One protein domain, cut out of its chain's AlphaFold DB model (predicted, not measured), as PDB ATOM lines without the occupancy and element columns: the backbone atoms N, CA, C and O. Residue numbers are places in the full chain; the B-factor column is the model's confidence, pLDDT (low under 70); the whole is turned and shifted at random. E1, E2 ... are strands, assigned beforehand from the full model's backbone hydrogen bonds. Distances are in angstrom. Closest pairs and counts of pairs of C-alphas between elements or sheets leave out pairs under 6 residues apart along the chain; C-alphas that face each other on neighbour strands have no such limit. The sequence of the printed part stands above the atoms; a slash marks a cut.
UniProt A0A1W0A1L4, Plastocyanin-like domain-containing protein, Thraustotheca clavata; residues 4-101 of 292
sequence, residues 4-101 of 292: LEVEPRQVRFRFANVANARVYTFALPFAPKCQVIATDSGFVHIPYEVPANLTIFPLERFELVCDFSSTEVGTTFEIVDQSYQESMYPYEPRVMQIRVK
ATOM      1  N   LEU A   4     157.380 174.847 165.312       97.44
ATOM      2  CA  LEU A   4     157.373 173.698 166.205       97.44
ATOM      3  C   LEU A   4     158.811 173.239 166.430       97.44
ATOM      4  O   LEU A   4     159.553 173.010 165.474       97.44
ATOM      5  N   GLU A   5     159.205 173.100 167.692       97.25
ATOM      6  CA  GLU A   5     160.473 172.469 168.048       97.25
ATOM      7  C   GLU A   5     160.273 170.960 168.182       97.25
ATOM      8  O   GLU A   5     159.381 170.500 168.893       97.25
ATOM      9  N   VAL A   6     161.104 170.197 167.480       95.56
ATOM     10  CA  VAL A   6     161.132 168.736 167.539       95.56
ATOM     11  C   VAL A   6     162.518 168.289 167.964       95.56
ATOM     12  O   VAL A   6     163.514 168.940 167.668       95.56
ATOM     13  N   GLU A   7     162.605 167.169 168.659       95.31
ATOM     14  CA  GLU A   7     163.894 166.520 168.894       95.31
ATOM     15  C   GLU A   7     164.294 165.673 167.677       95.31
ATOM     16  O   GLU A   7     163.432 165.374 166.845       95.31
ATOM     17  N   PRO A   8     165.565 165.245 167.563       94.94
ATOM     18  CA  PRO A   8     165.990 164.279 166.554       94.94
ATOM     19  C   PRO A   8     165.391 162.899 166.864       94.94
ATOM     20  O   PRO A   8     166.048 162.017 167.414       94.94
ATOM     21  N   ARG A   9     164.105 162.726 166.559       93.56
ATOM     22  CA  ARG A   9     163.340 161.494 166.762       93.56
ATOM     23  C   ARG A   9     162.188 161.383 165.769       93.56
ATOM     24  O   ARG A   9     161.938 162.296 164.982       93.56
ATOM     25  N   GLN A  10     161.474 160.266 165.834       95.75
ATOM     26  CA  GLN A  10     160.269 160.056 165.048       95.75
ATOM     27  C   GLN A  10     159.118 160.946 165.551       95.75
ATOM     28  O   GLN A  10     158.892 161.074 166.757       95.75
ATOM     29  N   VAL A  11     158.388 161.562 164.621       96.25
ATOM     30  CA  VAL A  11     157.234 162.429 164.893       96.25
ATOM     31  C   VAL A  11     156.092 162.053 163.955       96.25
ATOM     32  O   VAL A  11     156.306 161.869 162.759       96.25
ATOM     33  N   ARG A  12     154.870 161.967 164.495       97.44
ATOM     34  CA  ARG A  12     153.641 161.801 163.711       97.44
ATOM     35  C   ARG A  12     152.943 163.149 163.566       97.44
ATOM     36  O   ARG A  12     152.504 163.717 164.564       97.44
ATOM     37  N   PHE A  13     152.832 163.643 162.340       97.75
ATOM     38  CA  PHE A  13     152.102 164.863 162.015       97.75
ATOM     39  C   PHE A  13     150.717 164.524 161.487       97.75
ATOM     40  O   PHE A  13     150.572 163.593 160.699       97.75
ATOM     41  N   ARG A  14     149.714 165.305 161.892       98.00
ATOM     42  CA  ARG A  14     148.355 165.230 161.354       98.00
ATOM     43  C   ARG A  14     148.031 166.565 160.713       98.00
ATOM     44  O   ARG A  14     147.965 167.575 161.410       98.00
ATOM     45  N   PHE A  15     147.888 166.557 159.399       97.12
ATOM     46  CA  PHE A  15     147.502 167.723 158.627       97.12
ATOM     47  C   PHE A  15     146.002 167.658 158.377       97.12
ATOM     48  O   PHE A  15     145.467 166.600 158.053       97.12
ATOM     49  N   ALA A  16     145.341 168.794 158.542       97.69
ATOM     50  CA  ALA A  16     143.939 168.973 158.216       97.69
ATOM     51  C   ALA A  16     143.781 170.354 157.589       97.69
ATOM     52  O   ALA A  16     144.247 171.345 158.164       97.69
ATOM     53  N   ASN A  17     143.152 170.417 156.421       97.88
ATOM     54  CA  ASN A  17     142.823 171.692 155.813       97.88
ATOM     55  C   ASN A  17     141.480 172.184 156.360       97.88
ATOM     56  O   ASN A  17     140.428 171.649 156.033       97.88
ATOM     57  N   VAL A  18     141.540 173.205 157.210       96.56
ATOM     58  CA  VAL A  18     140.371 173.847 157.834       96.56
ATOM     59  C   VAL A  18     140.140 175.263 157.301       96.56
ATOM     60  O   VAL A  18     139.505 176.080 157.962       96.56
ATOM     61  N   ALA A  19     140.718 175.590 156.143       95.06
ATOM     62  CA  ALA A  19     140.425 176.839 155.457       95.06
ATOM     63  C   ALA A  19     139.074 176.747 154.735       95.06
ATOM     64  O   ALA A  19     138.703 175.675 154.268       95.06
ATOM     65  N   ASN A  20     138.388 177.886 154.594       95.38
ATOM     66  CA  ASN A  20     137.091 177.962 153.921       95.38
ATOM     67  C   ASN A  20     137.126 177.403 152.489       95.38
ATOM     68  O   ASN A  20     136.384 176.482 152.176       95.38
ATOM     69  N   ALA A  21     138.015 177.942 151.649       92.62
ATOM     70  CA  ALA A  21     138.140 177.573 150.232       92.62
ATOM     71  C   ALA A  21     139.573 177.223 149.810       92.62
ATOM     72  O   ALA A  21     139.814 176.680 148.734       92.62
ATOM     73  N   ARG A  22     140.565 177.594 150.625       92.56
ATOM     74  CA  ARG A  22     141.961 177.585 150.192       92.56
ATOM     75  C   ARG A  22     142.483 176.160 150.053       92.56
ATOM     76  O   ARG A  22     142.535 175.424 151.032       92.56
ATOM     77  N   VAL A  23     142.966 175.823 148.863       94.88
ATOM     78  CA  VAL A  23     143.735 174.604 148.600       94.88
ATOM     79  C   VAL A  23     145.211 174.887 148.866       94.88
ATOM     80  O   VAL A  23     145.740 175.901 148.405       94.88
ATOM     81  N   TYR A  24     145.879 174.003 149.604       94.75
ATOM     82  CA  TYR A  24     147.318 174.106 149.851       94.75
ATOM     83  C   TYR A  24     148.066 173.084 149.009       94.75
ATOM     84  O   TYR A  24     147.686 171.916 149.001       94.75
ATOM     85  N   THR A  25     149.168 173.500 148.388       95.44
ATOM     86  CA  THR A  25     150.149 172.583 147.793       95.44
ATOM     87  C   THR A  25     151.435 172.706 148.594       95.44
ATOM     88  O   THR A  25     152.194 173.658 148.419       95.44
ATOM     89  N   PHE A  26     151.678 171.788 149.528       94.75
ATOM     90  CA  PHE A  26     152.818 171.913 150.432       94.75
ATOM     91  C   PHE A  26     154.123 171.457 149.779       94.75
ATOM     92  O   PHE A  26     154.255 170.298 149.388       94.75
ATOM     93  N   ALA A  27     155.140 172.320 149.813       93.56
ATOM     94  CA  ALA A  27     156.521 171.866 149.744       93.56
ATOM     95  C   ALA A  27     156.992 171.508 151.155       93.56
ATOM     96  O   ALA A  27     157.076 172.363 152.044       93.56
ATOM     97  N   LEU A  28     157.318 170.231 151.350       95.12
ATOM     98  CA  LEU A  28     157.824 169.693 152.607       95.12
ATOM     99  C   LEU A  28     159.303 169.316 152.431       95.12
ATOM    100  O   LEU A  28     159.596 168.223 151.950       95.12
ATOM    101  N   PRO A  29     160.269 170.157 152.854       95.38
ATOM    102  CA  PRO A  29     161.697 169.864 152.678       95.38
ATOM    103  C   PRO A  29     162.176 168.594 153.396       95.38
ATOM    104  O   PRO A  29     163.261 168.086 153.127       95.38
ATOM    105  N   PHE A  30     161.375 168.088 154.333       95.81
ATOM    106  CA  PHE A  30     161.623 166.860 155.079       95.81
ATOM    107  C   PHE A  30     160.804 165.661 154.565       95.81
ATOM    108  O   PHE A  30     160.877 164.602 155.179       95.81
ATOM    109  N   ALA A  31     160.075 165.780 153.445       96.31
ATOM    110  CA  ALA A  31     159.292 164.694 152.842       96.31
ATOM    111  C   ALA A  31     160.061 163.366 152.665       96.31
ATOM    112  O   ALA A  31     159.503 162.336 153.035       96.31
ATOM    113  N   PRO A  32     161.344 163.343 152.232       96.44
ATOM    114  CA  PRO A  32     162.112 162.094 152.116       96.44
ATOM    115  C   PRO A  32     162.347 161.355 153.444       96.44
ATOM    116  O   PRO A  32     162.826 160.227 153.450       96.44
ATOM    117  N   LYS A  33     162.064 162.000 154.581       96.38
ATOM    118  CA  LYS A  33     162.150 161.405 155.920       96.38
ATOM    119  C   LYS A  33     160.814 160.823 156.382       96.38
ATOM    120  O   LYS A  33     160.740 160.363 157.519       96.38
ATOM    121  N   CYS A  34     159.767 160.902 155.562       97.44
ATOM    122  CA  CYS A  34     158.391 160.645 155.959       97.44
ATOM    123  C   CYS A  34     157.717 159.566 155.118       97.44
ATOM    124  O   CYS A  34     158.020 159.387 153.941       97.44
ATOM    125  N   GLN A  35     156.713 158.931 155.715       97.94
ATOM    126  CA  GLN A  35     155.718 158.126 155.010       97.94
ATOM    127  C   GLN A  35     154.315 158.618 155.352       97.94
ATOM    128  O   GLN A  35     154.047 158.973 156.504       97.94
ATOM    129  N   VAL A  36     153.423 158.616 154.360       98.25
ATOM    130  CA  VAL A  36     151.986 158.782 154.577       98.25
ATOM    131  C   VAL A  36     151.445 157.476 155.142       98.25
ATOM    132  O   VAL A  36     151.647 156.410 154.562       98.25
ATOM    133  N   ILE A  37     150.765 157.559 156.282       98.31
ATOM    134  CA  ILE A  37     150.219 156.390 156.986       98.31
ATOM    135  C   ILE A  37     148.694 156.411 157.087       98.31
ATOM    136  O   ILE A  37     148.090 155.377 157.350       98.31
ATOM    137  N   ALA A  38     148.063 157.570 156.915       98.06
ATOM    138  CA  ALA A  38     146.621 157.730 157.027       98.06
ATOM    139  C   ALA A  38     146.139 158.900 156.169       98.06
ATOM    140  O   ALA A  38     146.889 159.851 155.933       98.06
ATOM    141  N   THR A  39     144.881 158.827 155.759       96.31
ATOM    142  CA  THR A  39     144.125 159.902 155.109       96.31
ATOM    143  C   THR A  39     142.862 160.183 155.924       96.31
ATOM    144  O   THR A  39     142.757 159.768 157.081       96.31
ATOM    145  N   ASP A  40     141.906 160.890 155.332       95.81
ATOM    146  CA  ASP A  40     140.591 161.220 155.876       95.81
ATOM    147  C   ASP A  40     139.993 160.171 156.826       95.81
ATOM    148  O   ASP A  40     139.690 160.481 157.981       95.81
ATOM    149  N   SER A  41     139.845 158.934 156.351       93.81
ATOM    150  CA  SER A  41     139.023 157.920 157.013       93.81
ATOM    151  C   SER A  41     139.842 156.865 157.760       93.81
ATOM    152  O   SER A  41     139.340 155.779 158.049       93.81
ATOM    153  N   GLY A  42     141.097 157.179 158.099       94.75
ATOM    154  CA  GLY A  42     141.971 156.323 158.898       94.75
ATOM    155  C   GLY A  42     143.234 155.886 158.167       94.75
ATOM    156  O   GLY A  42     143.707 156.548 157.243       94.75
ATOM    157  N   PHE A  43     143.828 154.786 158.636       97.12
ATOM    158  CA  PHE A  43     145.064 154.266 158.059       97.12
ATOM    159  C   PHE A  43     144.860 153.823 156.608       97.12
ATOM    160  O   PHE A  43     143.817 153.282 156.242       97.12
ATOM    161  N   VAL A  44     145.889 154.025 155.794       97.62
ATOM    162  CA  VAL A  44     145.945 153.459 154.442       97.62
ATOM    163  C   VAL A  44     146.217 151.955 154.510       97.62
ATOM    164  O   VAL A  44     146.567 151.446 155.572       97.62
ATOM    165  N   HIS A  45     146.089 151.228 153.405       97.31
ATOM    166  CA  HIS A  45     146.469 149.820 153.347       97.31
ATOM    167  C   HIS A  45     147.992 149.667 153.346       97.31
ATOM    168  O   HIS A  45     148.552 148.986 154.206       97.31
ATOM    169  N   ILE A  46     148.673 150.362 152.442       97.94
ATOM    170  CA  ILE A  46     150.125 150.337 152.277       97.94
ATOM    171  C   ILE A  46     150.655 151.762 152.478       97.94
ATOM    172  O   ILE A  46     150.283 152.658 151.708       97.94
ATOM    173  N   PRO A  47     151.505 152.012 153.494       98.31
ATOM    174  CA  PRO A  47     152.188 153.292 153.642       98.31
ATOM    175  C   PRO A  47     153.010 153.629 152.403       98.31
ATOM    176  O   PRO A  47     153.674 152.763 151.835       98.31
ATOM    177  N   TYR A  48     152.995 154.895 151.998       97.50
ATOM    178  CA  TYR A  48     153.656 155.339 150.773       97.50
ATOM    179  C   TYR A  48     154.466 156.617 150.997       97.50
ATOM    180  O   TYR A  48     154.305 157.321 151.998       97.50
ATOM    181  N   GLU A  49     155.393 156.887 150.081       97.69
ATOM    182  CA  GLU A  49     156.223 158.090 150.123       97.69
ATOM    183  C   GLU A  49     155.372 159.351 149.964       97.69
ATOM    184  O   GLU A  49     154.361 159.359 149.263       97.69
ATOM    185  N   VAL A  50     155.788 160.441 150.606       96.94
ATOM    186  CA  VAL A  50     155.099 161.724 150.455       96.94
ATOM    187  C   VAL A  50     155.218 162.199 148.998       96.94
ATOM    188  O   VAL A  50     156.344 162.345 148.516       96.94
ATOM    189  N   PRO A  51     154.099 162.462 148.293       92.81
ATOM    190  CA  PRO A  51     154.136 162.971 146.927       92.81
ATOM    191  C   PRO A  51     154.921 164.281 146.827       92.81
ATOM    192  O   PRO A  51     154.883 165.105 147.739       92.81
ATOM    193  N   ALA A  52     155.592 164.498 145.691       86.19
ATOM    194  CA  ALA A  52     156.382 165.711 145.454       86.19
ATOM    195  C   ALA A  52     155.550 166.999 145.590       86.19
ATOM    196  O   ALA A  52     156.034 167.979 146.149       86.19
ATOM    197  N   ASN A  53     154.296 166.954 145.128       84.00
ATOM    198  CA  ASN A  53     153.306 168.011 145.300       84.00
ATOM    199  C   ASN A  53     152.181 167.459 146.176       84.00
ATOM    200  O   ASN A  53     151.299 166.749 145.690       84.00
ATOM    201  N   LEU A  54     152.243 167.732 147.477       93.06
ATOM    202  CA  LEU A  54     151.208 167.302 148.407       93.06
ATOM    203  C   LEU A  54     150.100 168.351 148.456       93.06
ATOM    204  O   LEU A  54     150.168 169.306 149.234       93.06
ATOM    205  N   THR A  55     149.103 168.165 147.597       95.75
ATOM    206  CA  THR A  55     147.907 169.007 147.547       95.75
ATOM    207  C   THR A  55     146.871 168.524 148.554       95.75
ATOM    208  O   THR A  55     146.632 167.322 148.663       95.75
ATOM    209  N   ILE A  56     146.263 169.454 149.288       96.62
ATOM    210  CA  ILE A  56     145.176 169.178 150.228       96.62
ATOM    211  C   ILE A  56     144.052 170.205 150.044       96.62
ATOM    212  O   ILE A  56     144.238 171.415 150.216       96.62
ATOM    213  N   PHE A  57     142.872 169.725 149.677       97.56
ATOM    214  CA  PHE A  57     141.655 170.520 149.548       97.56
ATOM    215  C   PHE A  57     140.981 170.729 150.910       97.56
ATOM    216  O   PHE A  57     141.310 170.017 151.864       97.56
ATOM    217  N   PRO A  58     140.070 171.711 151.041       98.06
ATOM    218  CA  PRO A  58     139.263 171.887 152.246       98.06
ATOM    219  C   PRO A  58     138.674 170.570 152.775       98.06
ATOM    220  O   PRO A  58     138.196 169.737 152.009       98.06
ATOM    221  N   LEU A  59     138.749 170.386 154.094       97.88
ATOM    222  CA  LEU A  59     138.384 169.185 154.857       97.88
ATOM    223  C   LEU A  59     139.210 167.916 154.585       97.88
ATOM    224  O   LEU A  59     139.071 166.954 155.337       97.88
ATOM    225  N   GLU A  60     140.122 167.869 153.618       98.25
ATOM    226  CA  GLU A  60     141.005 166.705 153.501       98.25
ATOM    227  C   GLU A  60     141.993 166.626 154.682       98.25
ATOM    228  O   GLU A  60     142.392 167.636 155.283       98.25
ATOM    229  N   ARG A  61     142.385 165.395 155.035       98.12
ATOM    230  CA  ARG A  61     143.389 165.097 156.063       98.12
ATOM    231  C   ARG A  61     144.399 164.091 155.545       98.12
ATOM    232  O   ARG A  61     144.076 163.169 154.800       98.12
ATOM    233  N   PHE A  62     145.621 164.214 156.040       97.38
ATOM    234  CA  PHE A  62     146.617 163.158 155.931       97.38
ATOM    235  C   PHE A  62     147.500 163.132 157.170       97.38
ATOM    236  O   PHE A  62     147.681 164.136 157.868       97.38
ATOM    237  N   GLU A  63     148.082 161.972 157.442       98.50
ATOM    238  CA  GLU A  63     149.031 161.816 158.532       98.50
ATOM    239  C   GLU A  63     150.363 161.276 158.032       98.50
ATOM    240  O   GLU A  63     150.422 160.301 157.280       98.50
ATOM    241  N   LEU A  64     151.437 161.914 158.491       98.00
ATOM    242  CA  LEU A  64     152.810 161.547 158.177       98.00
ATOM    243  C   LEU A  64     153.488 161.002 159.421       98.00
ATOM    244  O   LEU A  64     153.346 161.577 160.500       98.00
ATOM    245  N   VAL A  65     154.301 159.967 159.267       98.06
ATOM    246  CA  VAL A  65     155.321 159.616 160.259       98.06
ATOM    247  C   VAL A  65     156.676 159.949 159.662       98.06
ATOM    248  O   VAL A  65     157.029 159.413 158.618       98.06
ATOM    249  N   CYS A  66     157.412 160.842 160.319       97.50
ATOM    250  CA  CYS A  66     158.695 161.364 159.861       97.50
ATOM    251  C   CYS A  66     159.801 161.043 160.861       97.50
ATOM    252  O   CYS A  66     159.610 161.247 162.060       97.50
ATOM    253  N   ASP A  67     160.962 160.594 160.387       96.88
ATOM    254  CA  ASP A  67     162.116 160.299 161.238       96.88
ATOM    255  C   ASP A  67     163.196 161.392 161.167       96.88
ATOM    256  O   ASP A  67     163.931 161.532 160.184       96.88
ATOM    257  N   PHE A  68     163.321 162.164 162.250       96.81
ATOM    258  CA  PHE A  68     164.356 163.183 162.400       96.81
ATOM    259  C   PHE A  68     165.595 162.695 163.164       96.81
ATOM    260  O   PHE A  68     166.486 163.509 163.388       96.81
ATOM    261  N   SER A  69     165.697 161.412 163.530       94.38
ATOM    262  CA  SER A  69     166.800 160.843 164.332       94.38
ATOM    263  C   SER A  69     168.200 161.148 163.793       94.38
ATOM    264  O   SER A  69     169.125 161.427 164.553       94.38
ATOM    265  N   SER A  70     168.342 161.163 162.469       94.38
ATOM    266  CA  SER A  70     169.584 161.466 161.751       94.38
ATOM    267  C   SER A  70     169.775 162.952 161.424       94.38
ATOM    268  O   SER A  70     170.688 163.311 160.682       94.38
ATOM    269  N   THR A  71     168.898 163.832 161.914       97.06
ATOM    270  CA  THR A  71     168.908 165.258 161.562       97.06
ATOM    271  C   THR A  71     169.728 166.061 162.563       97.06
ATOM    272  O   THR A  71     169.550 165.935 163.772       97.06
ATOM    273  N   GLU A  72     170.610 166.922 162.054       97.50
ATOM    274  CA  GLU A  72     171.469 167.765 162.881       97.50
ATOM    275  C   GLU A  72     170.649 168.743 163.737       97.50
ATOM    276  O   GLU A  72     169.731 169.418 163.255       97.50
ATOM    277  N   VAL A  73     171.001 168.845 165.020       97.50
ATOM    278  CA  VAL A  73     170.417 169.827 165.939       97.50
ATOM    279  C   VAL A  73     170.721 171.241 165.445       97.50
ATOM    280  O   VAL A  73     171.861 171.582 165.158       97.50
ATOM    281  N   GLY A  74     169.696 172.087 165.394       97.62
ATOM    282  CA  GLY A  74     169.760 173.432 164.824       97.62
ATOM    283  C   GLY A  74     169.191 173.517 163.406       97.62
ATOM    284  O   GLY A  74     168.866 174.620 162.964       97.62
ATOM    285  N   THR A  75     168.985 172.383 162.722       98.44
ATOM    286  CA  THR A  75     168.322 172.354 161.409       98.44
ATOM    287  C   THR A  75     166.921 172.954 161.506       98.44
ATOM    288  O   THR A  75     166.147 172.619 162.405       98.44
ATOM    289  N   THR A  76     166.581 173.835 160.566       98.25
ATOM    290  CA  THR A  76     165.243 174.418 160.434       98.25
ATOM    291  C   THR A  76     164.691 174.088 159.058       98.25
ATOM    292  O   THR A  76     165.312 174.415 158.051       98.25
ATOM    293  N   PHE A  77     163.520 173.462 159.024       97.50
ATOM    294  CA  PHE A  77     162.755 173.240 157.807       97.50
ATOM    295  C   PHE A  77     161.617 174.251 157.741       97.50
ATOM    296  O   PHE A  77     160.897 174.437 158.721       97.50
ATOM    297  N   GLU A  78     161.442 174.884 156.589       97.56
ATOM    298  CA  GLU A  78     160.323 175.782 156.328       97.56
ATOM    299  C   GLU A  78     159.285 175.063 155.467       97.56
ATOM    300  O   GLU A  78     159.629 174.484 154.440       97.56
ATOM    301  N   ILE A  79     158.030 175.072 155.910       95.88
ATOM    302  CA  ILE A  79     156.897 174.559 155.141       95.88
ATOM    303  C   ILE A  79     156.293 175.737 154.390       95.88
ATOM    304  O   ILE A  79     155.910 176.739 155.006       95.88
ATOM    305  N   VAL A  80     156.195 175.599 153.072       94.75
ATOM    306  CA  VAL A  80     155.629 176.626 152.197       94.75
ATOM    307  C   VAL A  80     154.474 176.059 151.385       94.75
ATOM    308  O   VAL A  80     154.512 174.908 150.954       94.75
ATOM    309  N   ASP A  81     153.452 176.880 151.196       93.88
ATOM    310  CA  ASP A  81     152.420 176.690 150.189       93.88
ATOM    311  C   ASP A  81     152.962 177.165 148.835       93.88
ATOM    312  O   ASP A  81     153.444 178.294 148.717       93.88
ATOM    313  N   GLN A  82     152.916 176.298 147.827       91.31
ATOM    314  CA  GLN A  82     153.362 176.583 146.463       91.31
ATOM    315  C   GLN A  82     152.261 177.179 145.582       91.31
ATOM    316  O   GLN A  82     152.518 177.426 144.407       91.31
ATOM    317  N   SER A  83     151.082 177.466 146.150       82.50
ATOM    318  CA  SER A  83     149.867 177.852 145.430       82.50
ATOM    319  C   SER A  83     149.348 176.712 144.560       82.50
ATOM    320  O   SER A  83     150.030 176.229 143.663       82.50
ATOM    321  N   TYR A  84     148.105 176.294 144.782       84.12
ATOM    322  CA  TYR A  84     147.426 175.396 143.846       84.12
ATOM    323  C   TYR A  84     147.040 176.121 142.546       84.12
ATOM    324  O   TYR A  84     147.284 175.620 141.452       84.12
ATOM    325  N   GLN A  85     146.509 177.337 142.679       79.38
ATOM    326  CA  GLN A  85     146.231 178.269 141.587       79.38
ATOM    327  C   GLN A  85     146.897 179.620 141.871       79.38
ATOM    328  O   GLN A  85     147.233 179.929 143.021       79.38
ATOM    329  N   GLU A  86     147.109 180.429 140.834       75.19
ATOM    330  CA  GLU A  86     147.669 181.773 140.979       75.19
ATOM    331  C   GLU A  86     146.689 182.670 141.749       75.19
ATOM    332  O   GLU A  86     145.531 182.826 141.369       75.19
ATOM    333  N   SER A  87     147.138 183.256 142.860       76.12
ATOM    334  CA  SER A  87     146.298 184.173 143.629       76.12
ATOM    335  C   SER A  87     146.356 185.572 143.027       76.12
ATOM    336  O   SER A  87     147.435 186.138 142.857       76.12
ATOM    337  N   MET A  88     145.188 186.176 142.792       77.75
ATOM    338  CA  MET A  88     145.084 187.589 142.404       77.75
ATOM    339  C   MET A  88     145.518 188.558 143.514       77.75
ATOM    340  O   MET A  88     145.735 189.742 143.252       77.75
ATOM    341  N   TYR A  89     145.645 188.076 144.754       82.50
ATOM    342  CA  TYR A  89     146.008 188.885 145.910       82.50
ATOM    343  C   TYR A  89     147.375 188.471 146.461       82.50
ATOM    344  O   TYR A  89     147.704 187.284 146.487       82.50
ATOM    345  N   PRO A  90     148.175 189.425 146.975       84.56
ATOM    346  CA  PRO A  90     149.368 189.086 147.728       84.56
ATOM    347  C   PRO A  90     148.996 188.211 148.922       84.56
ATOM    348  O   PRO A  90     148.159 188.591 149.743       84.56
ATOM    349  N   TYR A  91     149.651 187.064 149.046       87.25
ATOM    350  CA  TYR A  91     149.493 186.196 150.200       87.25
ATOM    351  C   TYR A  91     150.854 185.767 150.745       87.25
ATOM    352  O   TYR A  91     151.870 185.818 150.056       87.25
ATOM    353  N   GLU A  92     150.871 185.364 152.014       89.88
ATOM    354  CA  GLU A  92     152.051 184.810 152.675       89.88
ATOM    355  C   GLU A  92     152.127 183.294 152.409       89.88
ATOM    356  O   GLU A  92     151.274 182.563 152.926       89.88
ATOM    357  N   PRO A  93     153.093 182.802 151.605       92.38
ATOM    358  CA  PRO A  93     153.218 181.376 151.312       92.38
ATOM    359  C   PRO A  93     153.809 180.574 152.465       92.38
ATOM    360  O   PRO A  93     153.664 179.354 152.505       92.38
ATOM    361  N   ARG A  94     154.484 181.214 153.421       94.31
ATOM    362  CA  ARG A  94     155.130 180.493 154.517       94.31
ATOM    363  C   ARG A  94     154.093 180.091 155.555       94.31
ATOM    364  O   ARG A  94     153.447 180.937 156.172       94.31
ATOM    365  N   VAL A  95     153.984 178.789 155.783       94.69
ATOM    366  CA  VAL A  95     152.997 178.208 156.696       94.69
ATOM    367  C   VAL A  95     153.572 178.169 158.109       94.69
ATOM    368  O   VAL A  95     153.072 178.830 159.020       94.69
ATOM    369  N   MET A  96     154.661 177.421 158.299       97.19
ATOM    370  CA  MET A  96     155.337 177.276 159.588       97.19
ATOM    371  C   MET A  96     156.763 176.737 159.435       97.19
ATOM    372  O   MET A  96     157.175 176.324 158.352       97.19
ATOM    373  N   GLN A  97     157.502 176.682 160.545       98.00
ATOM    374  CA  GLN A  97     158.816 176.040 160.613       98.00
ATOM    375  C   GLN A  97     158.828 174.821 161.537       98.00
ATOM    376  O   GLN A  97     158.236 174.847 162.615       98.00
ATOM    377  N   ILE A  98     159.592 173.799 161.161       98.06
ATOM    378  CA  ILE A  98     160.002 172.700 162.040       98.06
ATOM    379  C   ILE A  98     161.465 172.922 162.412       98.06
ATOM    380  O   ILE A  98     162.322 173.033 161.537       98.06
ATOM    381  N   ARG A  99     161.764 173.005 163.706       98.12
ATOM    382  CA  ARG A  99     163.105 173.301 164.222       98.12
ATOM    383  C   ARG A  99     163.613 172.125 165.038       98.12
ATOM    384  O   ARG A  99     163.031 171.802 166.068       98.12
ATOM    385  N   VAL A 100     164.707 171.508 164.609       97.88
ATOM    386  CA  VAL A 100     165.306 170.382 165.329       97.88
ATOM    387  C   VAL A 100     166.138 170.913 166.497       97.88
ATOM    388  O   VAL A 100     167.084 171.676 166.305       97.88
ATOM    389  N   LYS A 101     165.786 170.530 167.723       96.94
ATOM    390  CA  LYS A 101     166.450 170.921 168.974       96.94
ATOM    391  C   LYS A 101     167.075 169.717 169.662       96.94
ATOM    392  O   LYS A 101     166.724 168.576 169.383       96.94
TER     393      LYS A 101
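What this domain is: This is residues 4 to 101 of the 292 residues of the protein "Plastocyanin-like domain-containing protein" of Thraustotheca clavata (UniProt A0A1W0A1L4). Two strongly twisted sheets stand only partly face to face, as a loose strand sandwich: one of five strands, E1, E9, E8, E3 and E6, curled like part of a barrel, the other of four, E2, E7, E4 and E5. The bent hairpin strand E5 lies at the far edge of the smaller sheet, and the loop of residues 82 to 93 reaches away from the body. The printed part has 98 residues, with nine named strands, E1 to E9 in order, and no named helix. The first sheet, ordered E1 E9 E8 E3 E6, is mixed; the second, E2 E7 E4 E5, is antiparallel. The class is all strand, and the whole is compact, with a radius of gyration of the C-alphas of 14.0 A and spans of 40 by 34 by 20 A.

How they stand to each other: E1, residues 4 to 6, is an edge strand parallel to E9, residues 94 to 100, at 26 degrees; N 4 and O 97 are within hydrogen-bond range at 2.8 A. E2, residues 10 to 16, is antiparallel to E7, residues 61 to 67; C-alphas 10 and 67 face each other at 4.2 A, and N 13 and O 64 are 2.8 A apart. E3, residues 24 to 27, is antiparallel to the edge strand E6, residues 54 to 56, with N 26 and O 54 at 2.9 A. E3 is also antiparallel to E8, residues 76 to 81, with N 27 and O 80 at 2.9 A; this pairing is staggered, E3 using residues 24 to 26 for E6 and 26 to 27 for E8. E4, residues 34 to 39, is antiparallel to E7, with N 37 and O 63 at 2.9 A. E4 forms a hairpin with E5, residues 42 to 49, with N 36 and O 48 at 2.8 A; E5 bends by 87 degrees at residue 45. E8 and E9 form a hairpin, with N 77 and O 98 at 2.8 A. Between the sheets, E2 and E9 are apart, and E2 and E6 are only just apart, at 8.1 A.

Where its parts are: E1 begins at C-alpha 4, (157.373, 173.698, 166.205). E2 measures 19.8 A, E4 14.3 A and E5 16.8 A, E5 beginning at (141.971, 156.323, 158.898). E7 measures 20.0 A, E8 16.6 A and E9 18.0 A, E9 ending at C-alpha 100, (165.306, 170.382, 165.329).

The domain as a whole: The C-alphas of Ser 69 and Met 88, the two farthest apart, are 40.8 A apart. The printed part has no cut, and the link from E8 to E9 is long. The mean pLDDT of the printed part is 94.7, and no printed residue is under 70.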